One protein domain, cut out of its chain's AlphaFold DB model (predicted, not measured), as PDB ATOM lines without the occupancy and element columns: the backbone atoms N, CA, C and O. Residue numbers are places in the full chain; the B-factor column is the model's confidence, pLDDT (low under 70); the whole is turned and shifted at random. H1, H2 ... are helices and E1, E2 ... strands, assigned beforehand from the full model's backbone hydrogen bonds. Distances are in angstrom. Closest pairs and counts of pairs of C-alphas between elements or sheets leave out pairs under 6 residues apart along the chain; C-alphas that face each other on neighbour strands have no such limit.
ATOM      1  N   ALA A  21     -41.498  34.709 -36.963       87.94
ATOM      2  CA  ALA A  21     -40.982  34.532 -35.616       87.94
ATOM      3  C   ALA A  21     -41.567  33.263 -34.989       87.94
ATOM      4  O   ALA A  21     -42.715  32.897 -35.258       87.94
ATOM      5  N   TYR A  22     -40.790  32.618 -34.131       90.38
ATOM      6  CA  TYR A  22     -41.231  31.452 -33.376       90.38
ATOM      7  C   TYR A  22     -40.536  31.401 -32.019       90.38
ATOM      8  O   TYR A  22     -39.447  31.949 -31.844       90.38
ATOM      9  N   ILE A  23     -41.173  30.742 -31.056       91.44
ATOM     10  CA  ILE A  23     -40.570  30.435 -29.759       91.44
ATOM     11  C   ILE A  23     -40.148  28.972 -29.770       91.44
ATOM     12  O   ILE A  23     -40.940  28.103 -30.127       91.44
ATOM     13  N   GLU A  24     -38.914  28.698 -29.379       94.12
ATOM     14  CA  GLU A  24     -38.417  27.355 -29.122       94.12
ATOM     15  C   GLU A  24     -38.357  27.105 -27.611       94.12
ATOM     16  O   GLU A  24     -37.814  27.911 -26.859       94.12
ATOM     17  N   PHE A  25     -38.905  25.976 -27.173       94.94
ATOM     18  CA  PHE A  25     -38.790  25.464 -25.816       94.94
ATOM     19  C   PHE A  25     -37.971  24.172 -25.831       94.94
ATOM     20  O   PHE A  25     -38.343  23.203 -26.496       94.94
ATOM     21  N   GLN A  26     -36.873  24.129 -25.086       96.25
ATOM     22  CA  GLN A  26     -35.919  23.023 -25.112       96.25
ATOM     23  C   GLN A  26     -36.121  22.066 -23.937       96.25
ATOM     24  O   GLN A  26     -36.324  22.483 -22.797       96.25
ATOM     25  N   ASN A  27     -36.010  20.767 -24.213       95.88
ATOM     26  CA  ASN A  27     -36.000  19.681 -23.233       95.88
ATOM     27  C   ASN A  27     -37.193  19.702 -22.255       95.88
ATOM     28  O   ASN A  27     -36.970  19.745 -21.042       95.88
ATOM     29  N   PRO A  28     -38.454  19.642 -22.736       95.38
ATOM     30  CA  PRO A  28     -39.622  19.644 -21.859       95.38
ATOM     31  C   PRO A  28     -39.543  18.526 -20.814       95.38
ATOM     32  O   PRO A  28     -39.324  17.362 -21.145       95.38
ATOM     33  N   GLN A  29     -39.766  18.872 -19.548       94.62
ATOM     34  CA  GLN A  29     -39.782  17.937 -18.426       94.62
ATOM     35  C   GLN A  29     -41.197  17.821 -17.864       94.62
ATOM     36  O   GLN A  29     -41.753  18.800 -17.367       94.62
ATOM     37  N   ILE A  30     -41.771  16.619 -17.889       93.81
ATOM     38  CA  ILE A  30     -43.028  16.344 -17.187       93.81
ATOM     39  C   ILE A  30     -42.720  16.029 -15.724       93.81
ATOM     40  O   ILE A  30     -41.988  15.089 -15.410       93.81
ATOM     41  N   ARG A  31     -43.307  16.806 -14.815       91.81
ATOM     42  CA  ARG A  31     -43.358  16.508 -13.381       91.81
ATOM     43  C   ARG A  31     -44.781  16.144 -13.014       91.81
ATOM     44  O   ARG A  31     -45.692  16.927 -13.269       91.81
ATOM     45  N   SER A  32     -44.962  14.991 -12.389       91.38
ATOM     46  CA  SER A  32     -46.260  14.531 -11.908       91.38
ATOM     47  C   SER A  32     -46.137  13.982 -10.495       91.38
ATOM     48  O   SER A  32     -45.078  13.484 -10.110       91.38
ATOM     49  N   ASN A  33     -47.219  14.080  -9.724       90.94
ATOM     50  CA  ASN A  33     -47.352  13.388  -8.443       90.94
ATOM     51  C   ASN A  33     -47.997  11.997  -8.575       90.94
ATOM     52  O   ASN A  33     -48.192  11.325  -7.562       90.94
ATOM     53  N   ALA A  34     -48.353  11.572  -9.790       89.25
ATOM     54  CA  ALA A  34     -48.852  10.228 -10.024       89.25
ATOM     55  C   ALA A  34     -47.770   9.182  -9.716       89.25
ATOM     56  O   ALA A  34     -46.582   9.390  -9.961       89.25
ATOM     57  N   LEU A  35     -48.196   8.041  -9.171       87.50
ATOM     58  CA  LEU A  35     -47.290   6.957  -8.778       87.50
ATOM     59  C   LEU A  35     -46.809   6.124  -9.969       87.50
ATOM     60  O   LEU A  35     -45.738   5.529  -9.902       87.50
ATOM     61  N   ASP A  36     -47.607   6.069 -11.035       90.69
ATOM     62  CA  ASP A  36     -47.314   5.289 -12.234       90.69
ATOM     63  C   ASP A  36     -46.888   6.213 -13.389       90.69
ATOM     64  O   ASP A  36     -47.732   6.945 -13.919       90.69
ATOM     65  N   PRO A  37     -45.614   6.168 -13.827       89.69
ATOM     66  CA  PRO A  37     -45.127   6.928 -14.975       89.69
ATOM     67  C   PRO A  37     -45.908   6.696 -16.272       89.69
ATOM     68  O   PRO A  37     -45.957   7.592 -17.112       89.69
ATOM     69  N   ALA A  38     -46.556   5.538 -16.451       90.56
ATOM     70  CA  ALA A  38     -47.375   5.274 -17.636       90.56
ATOM     71  C   ALA A  38     -48.614   6.184 -17.720       90.56
ATOM     72  O   ALA A  38     -49.155   6.400 -18.805       90.56
ATOM     73  N   THR A  39     -49.036   6.753 -16.588       90.25
ATOM     74  CA  THR A  39     -50.159   7.695 -16.501       90.25
ATOM     75  C   THR A  39     -49.736   9.150 -16.707       90.25
ATOM     76  O   THR A  39     -50.577  10.051 -16.664       90.25
ATOM     77  N   PHE A  40     -48.447   9.420 -16.924       92.81
ATOM     78  CA  PHE A  40     -47.979  10.788 -17.104       92.81
ATOM     79  C   PHE A  40     -48.487  11.339 -18.443       92.81
ATOM     80  O   PHE A  40     -48.567  10.601 -19.429       92.81
ATOM     81  N   PRO A  41     -48.836  12.634 -18.506       93.69
ATOM     82  CA  PRO A  41     -49.062  13.289 -19.783       93.69
ATOM     83  C   PRO A  41     -47.749  13.397 -20.570       93.69
ATOM     84  O   PRO A  41     -46.657  13.169 -20.050       93.69
ATOM     85  N   THR A  42     -47.858  13.811 -21.825       93.25
ATOM     86  CA  THR A  42     -46.722  14.033 -22.720       93.25
ATOM     87  C   THR A  42     -46.642  15.490 -23.149       93.25
ATOM     88  O   THR A  42     -47.668  16.126 -23.399       93.25
ATOM     89  N   ALA A  43     -45.423  16.010 -23.283       93.81
ATOM     90  CA  ALA A  43     -45.159  17.291 -23.929       93.81
ATOM     91  C   ALA A  43     -44.693  17.050 -25.376       93.81
ATOM     92  O   ALA A  43     -43.804  16.217 -25.583       93.81
ATOM     93  N   PRO A  44     -45.262  17.739 -26.382       92.62
ATOM     94  CA  PRO A  44     -44.792  17.620 -27.758       92.62
ATOM     95  C   PRO A  44     -43.337  18.070 -27.890       92.62
ATOM     96  O   PRO A  44     -42.962  19.116 -27.374       92.62
ATOM     97  N   SER A  45     -42.521  17.299 -28.604       94.81
ATOM     98  CA  SER A  45     -41.156  17.686 -28.960       94.81
ATOM     99  C   SER A  45     -40.698  16.982 -30.237       94.81
ATOM    100  O   SER A  45     -41.257  15.961 -30.641       94.81
ATOM    101  N   ASN A  46     -39.712  17.568 -30.912       93.81
ATOM    102  CA  ASN A  46     -39.057  16.993 -32.079       93.81
ATOM    103  C   ASN A  46     -37.937  16.016 -31.663       93.81
ATOM    104  O   ASN A  46     -37.682  15.789 -30.484       93.81
ATOM    105  N   GLN A  47     -37.217  15.463 -32.642       93.00
ATOM    106  CA  GLN A  47     -36.102  14.528 -32.417       93.00
ATOM    107  C   GLN A  47     -34.915  15.100 -31.613       93.00
ATOM    108  O   GLN A  47     -34.053  14.341 -31.182       93.00
ATOM    109  N   PHE A  48     -34.860  16.421 -31.426       94.00
ATOM    110  CA  PHE A  48     -33.869  17.119 -30.605       94.00
ATOM    111  C   PHE A  48     -34.421  17.487 -29.219       94.00
ATOM    112  O   PHE A  48     -33.781  18.230 -28.489       94.00
ATOM    113  N   ASN A  49     -35.602  16.976 -28.844       94.25
ATOM    114  CA  ASN A  49     -36.348  17.352 -27.642       94.25
ATOM    115  C   ASN A  49     -36.728  18.840 -27.590       94.25
ATOM    116  O   ASN A  49     -36.838  19.414 -26.510       94.25
ATOM    117  N   HIS A  50     -36.938  19.485 -28.737       94.94
ATOM    118  CA  HIS A  50     -37.383  20.877 -28.790       94.94
ATOM    119  C   HIS A  50     -38.846  20.964 -29.218       94.94
ATOM    120  O   HIS A  50     -39.312  20.195 -30.060       94.94
ATOM    121  N   GLN A  51     -39.562  21.934 -28.667       93.19
ATOM    122  CA  GLN A  51     -40.897  22.316 -29.090       93.19
ATOM    123  C   GLN A  51     -40.856  23.701 -29.724       93.19
ATOM    124  O   GLN A  51     -40.370  24.641 -29.107       93.19
ATOM    125  N   THR A  52     -41.433  23.848 -30.911       91.44
ATOM    126  CA  THR A  52     -41.551  25.147 -31.580       91.44
ATOM    127  C   THR A  52     -42.996  25.630 -31.555       91.44
ATOM    128  O   THR A  52     -43.925  24.844 -31.742       91.44
ATOM    129  N   ILE A  53     -43.176  26.925 -31.309       88.69
ATOM    130  CA  ILE A  53     -44.459  27.622 -31.308       88.69
ATOM    131  C   ILE A  53     -44.362  28.759 -32.305       88.69
ATOM    132  O   ILE A  53     -43.711  29.773 -32.044       88.69
ATOM    133  N   ASP A  54     -45.017  28.578 -33.442       85.56
ATOM    134  CA  ASP A  54     -45.073  29.604 -34.469       85.56
ATOM    135  C   ASP A  54     -45.929  30.776 -33.995       85.56
ATOM    136  O   ASP A  54     -47.068  30.616 -33.536       85.56
ATOM    137  N   VAL A  55     -45.385  31.982 -34.138       79.88
ATOM    138  CA  VAL A  55     -46.138  33.204 -33.877       79.88
ATOM    139  C   VAL A  55     -47.267  33.322 -34.898       79.88
ATOM    140  O   VAL A  55     -47.056  33.221 -36.104       79.88
ATOM    141  N   GLY A  56     -48.474  33.605 -34.410       74.06
ATOM    142  CA  GLY A  56     -49.677  33.776 -35.222       74.06
ATOM    143  C   GLY A  56     -50.497  32.501 -35.415       74.06
ATOM    144  O   GLY A  56     -51.608  32.595 -35.936       74.06
ATOM    145  N   THR A  57     -50.013  31.343 -34.959       75.44
ATOM    146  CA  THR A  57     -50.755  30.077 -35.014       75.44
ATOM    147  C   THR A  57     -51.489  29.836 -33.696       75.44
ATOM    148  O   THR A  57     -50.894  29.901 -32.621       75.44
ATOM    149  N   GLU A  58     -52.793  29.569 -33.757       74.44
ATOM    150  CA  GLU A  58     -53.602  29.192 -32.591       74.44
ATOM    151  C   GLU A  58     -53.444  27.708 -32.236       74.44
ATOM    152  O   GLU A  58     -53.217  26.861 -33.098       74.44
ATOM    153  N   GLY A  59     -53.608  27.379 -30.951       74.50
ATOM    154  CA  GLY A  59     -53.773  25.990 -30.515       74.50
ATOM    155  C   GLY A  59     -52.489  25.166 -30.377       74.50
ATOM    156  O   GLY A  59     -52.570  23.938 -30.349       74.50
ATOM    157  N   ASN A  60     -51.317  25.792 -30.227       85.06
ATOM    158  CA  ASN A  60     -50.067  25.059 -30.004       85.06
ATOM    159  C   ASN A  60     -50.139  24.285 -28.681       85.06
ATOM    160  O   ASN A  60     -50.221  24.884 -27.610       85.06
ATOM    161  N   THR A  61     -50.161  22.954 -28.745       88.44
ATOM    162  CA  THR A  61     -50.310  22.091 -27.563       88.44
ATOM    163  C   THR A  61     -49.000  22.015 -26.796       88.44
ATOM    164  O   THR A  61     -47.988  21.651 -27.367       88.44
ATOM    165  N   LEU A  62     -49.016  22.295 -25.498       89.50
ATOM    166  CA  LEU A  62     -47.829  22.229 -24.630       89.50
ATOM    167  C   LEU A  62     -47.743  20.941 -23.819       89.50
ATOM    168  O   LEU A  62     -46.671  20.478 -23.451       89.50
ATOM    169  N   MET A  63     -48.907  20.380 -23.516       91.25
ATOM    170  CA  MET A  63     -49.047  19.145 -22.769       91.25
ATOM    171  C   MET A  63     -50.389  18.520 -23.132       91.25
ATOM    172  O   MET A  63     -51.424  19.207 -23.133       91.25
ATOM    173  N   SER A  64     -50.357  17.229 -23.436       91.06
ATOM    174  CA  SER A  64     -51.508  16.399 -23.773       91.06
ATOM    175  C   SER A  64     -51.517  15.136 -22.919       91.06
ATOM    176  O   SER A  64     -50.473  14.636 -22.509       91.06
ATOM    177  N   ALA A  65     -52.712  14.621 -22.648       90.88
ATOM    178  CA  ALA A  65     -52.912  13.347 -21.977       90.88
ATOM    179  C   ALA A  65     -53.787  12.470 -22.875       90.88
ATOM    180  O   ALA A  65     -54.872  12.886 -23.284       90.88
ATOM    181  N   ALA A  66     -53.306  11.274 -23.205       90.31
ATOM    182  CA  ALA A  66     -54.123  10.247 -23.837       90.31
ATOM    183  C   ALA A  66     -55.101   9.623 -22.816       90.31
ATOM    184  O   ALA A  66     -54.955   9.835 -21.609       90.31
ATOM    185  N   PRO A  67     -56.095   8.824 -23.248       89.00
ATOM    186  CA  PRO A  67     -56.902   8.033 -22.323       89.00
ATOM    187  C   PRO A  67     -56.027   7.193 -21.383       89.00
ATOM    188  O   PRO A  67     -55.141   6.472 -21.834       89.00
ATOM    189  N   GLY A  68     -56.272   7.302 -20.075       88.19
ATOM    190  CA  GLY A  68     -55.458   6.654 -19.038       88.19
ATOM    191  C   GLY A  68     -54.235   7.461 -18.578       88.19
ATOM    192  O   GLY A  68     -53.577   7.054 -17.625       88.19
ATOM    193  N   GLN A  69     -53.955   8.609 -19.199       90.50
ATOM    194  CA  GLN A  69     -52.940   9.565 -18.755       90.50
ATOM    195  C   GLN A  69     -53.567  10.801 -18.100       90.50
ATOM    196  O   GLN A  69     -54.771  11.040 -18.191       90.50
ATOM    197  N   GLY A  70     -52.729  11.619 -17.464       84.06
ATOM    198  CA  GLY A  70     -53.141  12.853 -16.801       84.06
ATOM    199  C   GLY A  70     -53.737  12.626 -15.414       84.06
ATOM    200  O   GLY A  70     -54.435  13.500 -14.907       84.06
ATOM    201  N   ALA A  71     -53.476  11.468 -14.800       82.38
ATOM    202  CA  ALA A  71     -53.843  11.233 -13.412       82.38
ATOM    203  C   ALA A  71     -53.056  12.179 -12.486       82.38
ATOM    204  O   ALA A  71     -51.859  12.406 -12.675       82.38
ATOM    205  N   GLY A  72     -53.730  12.711 -11.467       83.56
ATOM    206  CA  GLY A  72     -53.115  13.607 -10.490       83.56
ATOM    207  C   GLY A  72     -52.757  14.991 -11.042       83.56
ATOM    208  O   GLY A  72     -53.311  15.467 -12.031       83.56
ATOM    209  N   LEU A  73     -51.834  15.662 -10.355       88.69
ATOM    210  CA  LEU A  73     -51.306  16.963 -10.745       88.69
ATOM    211  C   LEU A  73     -50.051  16.754 -11.583       88.69
ATOM    212  O   LEU A  73     -49.080  16.156 -11.120       88.69
ATOM    213  N   SER A  74     -50.066  17.296 -12.797       91.00
ATOM    214  CA  SER A  74     -48.921  17.265 -13.698       91.00
ATOM    215  C   SER A  74     -48.583  18.665 -14.195       91.00
ATOM    216  O   SER A  74     -49.466  19.485 -14.441       91.00
ATOM    217  N   THR A  75     -47.292  18.926 -14.356       91.31
ATOM    218  CA  THR A  75     -46.747  20.167 -14.905       91.31
ATOM    219  C   THR A  75     -45.721  19.829 -15.975       91.31
ATOM    220  O   THR A  75     -44.990  18.848 -15.853       91.31
ATOM    221  N   VAL A  76     -45.670  20.646 -17.022       93.31
ATOM    222  CA  VAL A  76     -44.557  20.665 -17.969       93.31
ATOM    223  C   VAL A  76     -43.639  21.824 -17.591       93.31
ATOM    224  O   VAL A  76     -44.112  22.919 -17.287       93.31
ATOM    225  N   GLN A  77     -42.338  21.562 -17.543       94.81
ATOM    226  CA  GLN A  77     -41.311  22.509 -17.125       94.81
ATOM    227  C   GLN A  77     -40.217  22.600 -18.188       94.81
ATOM    228  O   GLN A  77     -39.831  21.590 -18.773       94.81
ATOM    229  N   TRP A  78     -39.690  23.806 -18.386       95.31
ATOM    230  CA  TRP A  78     -38.530  24.074 -19.234       95.31
ATOM    231  C   TRP A  78     -37.482  24.837 -18.426       95.31
ATOM    232  O   TRP A  78     -37.831  25.761 -17.682       95.31
ATOM    233  N   GLY A  79     -36.218  24.443 -18.573       96.25
ATOM    234  CA  GLY A  79     -35.087  24.994 -17.825       96.25
ATOM    235  C   GLY A  79     -34.914  24.395 -16.427       96.25
ATOM    236  O   GLY A  79     -35.688  23.541 -15.984       96.25
ATOM    237  N   ASP A  80     -33.878  24.850 -15.723       95.69
ATOM    238  CA  ASP A  80     -33.616  24.463 -14.337       95.69
ATOM    239  C   ASP A  80     -34.529  25.247 -13.387       95.69
ATOM    240  O   ASP A  80     -34.219  26.346 -12.934       95.69
ATOM    241  N   GLN A  81     -35.685  24.665 -13.072       93.94
ATOM    242  CA  GLN A  81     -36.658  25.298 -12.182       93.94
ATOM    243  C   GLN A  81     -36.141  25.504 -10.756       93.94
ATOM    244  O   GLN A  81     -36.645  26.376 -10.053       93.94
ATOM    245  N   THR A  82     -35.154  24.735 -10.294       94.81
ATOM    246  CA  THR A  82     -34.570  24.974  -8.971       94.81
ATOM    247  C   THR A  82     -33.756  26.261  -8.990       94.81
ATOM    248  O   THR A  82     -33.967  27.108  -8.122       94.81
ATOM    249  N   LEU A  83     -32.902  26.439  -9.998       96.38
ATOM    250  CA  LEU A  83     -32.113  27.657 -10.172       96.38
ATOM    251  C   LEU A  83     -33.003  28.886 -10.402       96.38
ATOM    252  O   LEU A  83     -32.875  29.874  -9.682       96.38
ATOM    253  N   LEU A  84     -33.963  28.801 -11.328       96.25
ATOM    254  CA  LEU A  84     -34.860  29.917 -11.658       96.25
ATOM    255  C   LEU A  84     -35.644  30.407 -10.428       96.25
ATOM    256  O   LEU A  84     -35.772  31.608 -10.197       96.25
ATOM    257  N   ASN A  85     -36.128  29.482  -9.592       95.25
ATOM    258  CA  ASN A  85     -36.831  29.838  -8.357       95.25
ATOM    259  C   ASN A  85     -35.900  30.458  -7.302       95.25
ATOM    260  O   ASN A  85     -36.340  31.319  -6.542       95.25
ATOM    261  N   GLN A  86     -34.631  30.044  -7.240       97.56
ATOM    262  CA  GLN A  86     -33.645  30.651  -6.341       97.56
ATOM    263  C   GLN A  86     -33.343  32.098  -6.740       97.56
ATOM    264  O   GLN A  86     -33.365  32.970  -5.874       97.56
ATOM    265  N   GLN A  87     -33.134  32.361  -8.033       97.19
ATOM    266  CA  GLN A  87     -32.919  33.712  -8.567       97.19
ATOM    267  C   GLN A  87     -34.121  34.621  -8.287       97.19
ATOM    268  O   GLN A  87     -33.970  35.747  -7.812       97.19
ATOM    269  N   HIS A  88     -35.335  34.092  -8.476       95.44
ATOM    270  CA  HIS A  88     -36.562  34.812  -8.146       95.44
ATOM    271  C   HIS A  88     -36.655  35.153  -6.656       95.44
ATOM    272  O   HIS A  88     -36.935  36.296  -6.297       95.44
ATOM    273  N   ALA A  89     -36.370  34.190  -5.775       97.06
ATOM    274  CA  ALA A  89     -36.378  34.413  -4.332       97.06
ATOM    275  C   ALA A  89     -35.280  35.389  -3.864       97.06
ATOM    276  O   ALA A  89     -35.461  36.068  -2.854       97.06
ATOM    277  N   ALA A  90     -34.163  35.472  -4.593       97.44
ATOM    278  CA  ALA A  90     -33.092  36.437  -4.351       97.44
ATOM    279  C   ALA A  90     -33.443  37.866  -4.808       97.44
ATOM    280  O   ALA A  90     -32.726  38.803  -4.458       97.44
ATOM    281  N   GLY A  91     -34.548  38.046  -5.540       96.62
ATOM    282  CA  GLY A  91     -34.997  39.346  -6.032       96.62
ATOM    283  C   GLY A  91     -34.226  39.840  -7.255       96.62
ATOM    284  O   GLY A  91     -34.106  41.050  -7.431       96.62
ATOM    285  N   GLU A  92     -33.684  38.934  -8.074       97.00
ATOM    286  CA  GLU A  92     -33.069  39.309  -9.353       97.00
ATOM    287  C   GLU A  92     -34.113  39.964 -10.273       97.00
ATOM    288  O   GLU A  92     -35.217  39.440 -10.440       97.00
ATOM    289  N   GLU A  93     -33.773  41.124 -10.848       93.00
ATOM    290  CA  GLU A  93     -34.677  41.868 -11.741       93.00
ATOM    291  C   GLU A  93     -34.907  41.120 -13.061       93.00
ATOM    292  O   GLU A  93     -36.045  41.020 -13.520       93.00
ATOM    293  N   ASP A  94     -33.843  40.532 -13.616       93.69
ATOM    294  CA  ASP A  94     -33.861  39.795 -14.878       93.69
ATOM    295  C   ASP A  94     -33.413  38.344 -14.660       93.69
ATOM    296  O   ASP A  94     -32.271  38.083 -14.285       93.69
ATOM    297  N   ILE A  95     -34.301  37.386 -14.941       94.69
ATOM    298  CA  ILE A  95     -34.025  35.946 -14.821       94.69
ATOM    299  C   ILE A  95     -34.055  35.322 -16.211       94.69
ATOM    300  O   ILE A  95     -35.113  35.201 -16.837       94.69
ATOM    301  N   LEU A  96     -32.888  34.901 -16.697       94.00
ATOM    302  CA  LEU A  96     -32.765  34.241 -17.992       94.00
ATOM    303  C   LEU A  96     -33.095  32.747 -17.873       94.00
ATOM    304  O   LEU A  96     -32.371  31.989 -17.232       94.00
ATOM    305  N   ASN A  97     -34.147  32.304 -18.565       96.19
ATOM    306  CA  ASN A  97     -34.388  30.882 -18.796       96.19
ATOM    307  C   ASN A  97     -33.767  30.452 -20.130       96.19
ATOM    308  O   ASN A  97     -34.370  30.627 -21.188       96.19
ATOM    309  N   GLU A  98     -32.585  29.838 -20.073       95.38
ATOM    310  CA  GLU A  98     -31.849  29.379 -21.259       95.38
ATOM    311  C   GLU A  98     -32.560  28.275 -22.057       95.38
ATOM    312  O   GLU A  98     -32.128  27.953 -23.158       95.38
ATOM    313  N   ALA A  99     -33.653  27.696 -21.553       96.75
ATOM    314  CA  ALA A  99     -34.434  26.708 -22.289       96.75
ATOM    315  C   ALA A  99     -35.539  27.321 -23.169       96.75
ATOM    316  O   ALA A  99     -36.257  26.565 -23.822       96.75
ATOM    317  N   ILE A 100     -35.725  28.647 -23.171       93.88
ATOM    318  CA  ILE A 100     -36.787  29.323 -23.939       93.88
ATOM    319  C   ILE A 100     -36.178  30.394 -24.839       93.88
ATOM    320  O   ILE A 100     -35.624  31.379 -24.357       93.88
ATOM    321  N   TRP A 101     -36.259  30.195 -26.153       93.62
ATOM    322  CA  TRP A 101     -35.612  31.053 -27.145       93.62
ATOM    323  C   TRP A 101     -36.656  31.686 -28.059       93.62
ATOM    324  O   TRP A 101     -37.505  30.997 -28.620       93.62
ATOM    325  N   LEU A 102     -36.583  33.003 -28.250       90.69
ATOM    326  CA  LEU A 102     -37.368  33.706 -29.262       90.69
ATOM    327  C   LEU A 102     -36.518  33.888 -30.519       90.69
ATOM    328  O   LEU A 102     -35.520  34.607 -30.508       90.69
ATOM    329  N   HIS A 103     -36.941  33.273 -31.616       90.69
ATOM    330  CA  HIS A 103     -36.302  33.434 -32.912       90.69
ATOM    331  C   HIS A 103     -37.012  34.520 -33.711       90.69
ATOM    332  O   HIS A 103     -38.213  34.442 -33.974       90.69
ATOM    333  N   ILE A 104     -36.242  35.528 -34.116       86.12
ATOM    334  CA  ILE A 104     -36.702  36.626 -34.963       86.12
ATOM    335  C   ILE A 104     -36.106  36.430 -36.361       86.12
ATOM    336  O   ILE A 104     -34.886  36.293 -36.484       86.12
ATOM    337  N   PRO A 105     -36.922  36.410 -37.427       83.44
ATOM    338  CA  PRO A 105     -36.419  36.214 -38.777       83.44
ATOM    339  C   PRO A 105     -35.536  37.389 -39.200       83.44
ATOM    340  O   PRO A 105     -35.929  38.554 -39.120       83.44
ATOM    341  N   THR A 106     -34.336  37.084 -39.688       71.94
ATOM    342  CA  THR A 106     -33.418  38.081 -40.248       71.94
ATOM    343  C   THR A 106     -33.767  38.384 -41.705       71.94
ATOM    344  O   THR A 106     -34.045  37.465 -42.472       71.94
ATOM    345  N   GLY A 107     -33.681  39.651 -42.125       62.06
ATOM    346  CA  GLY A 107     -33.730  40.033 -43.546       62.06
ATOM    347  C   GLY A 107     -35.043  40.641 -44.047       62.06
ATOM    348  O   GLY A 107     -35.108  41.060 -45.200       62.06
TER     349      GLY A 107
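What this domain is: This is residues 21 to 107 of the 129 residues of the protein "WxL domain-containing protein" of Enterococcus sp. 5B3_DIV0040 (UniProt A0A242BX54). With little regular structure, the model is mostly loops round two small antiparallel sheets, E3-E1-E5 and E2-E4, joined where E1 runs on into E2, with H1 off to one side. The 87 residues, 31 in named elements, run E1 E2 E3 E4 H1 E5: five strands, one helix, class mixed. The whole is loose, radius of gyration of the C-alphas 15.2 A, spans 46 by 36 by 22 A.

Where its parts are: E1, residues 22 to 26, starts at C-alpha 22 (-41.231, 31.452, -33.376); it and E3, residues 50 to 54, measure 12.9 A. E5, residues 100 to 103, ends at C-alpha 103 (-36.302, 33.434, -32.912). E2 is residues 29 to 32, E4 74 to 77; H1, 81 to 89, measures 12.0 A.

How they stand to each other: Inner strand E1 is antiparallel to E3 at 163 degrees and E5 at 151 degrees; N 25 to O 51 and N 24 to O 101, each 2.8 A, are within hydrogen-bond range. E2 and E4 are antiparallel at 158 degrees, N 31 to O 75 2.8 A, within range. H1, with every O i to N i+4 pair within range, is not on the three-stranded sheet.

The domain as a whole: The C-alphas farthest apart, Leu 35 and Gly 107, are 49.9 A apart. The printed part has no cut; links E2 to E3 and E3 to E4 are long. Residue 107 has pLDDT under 70.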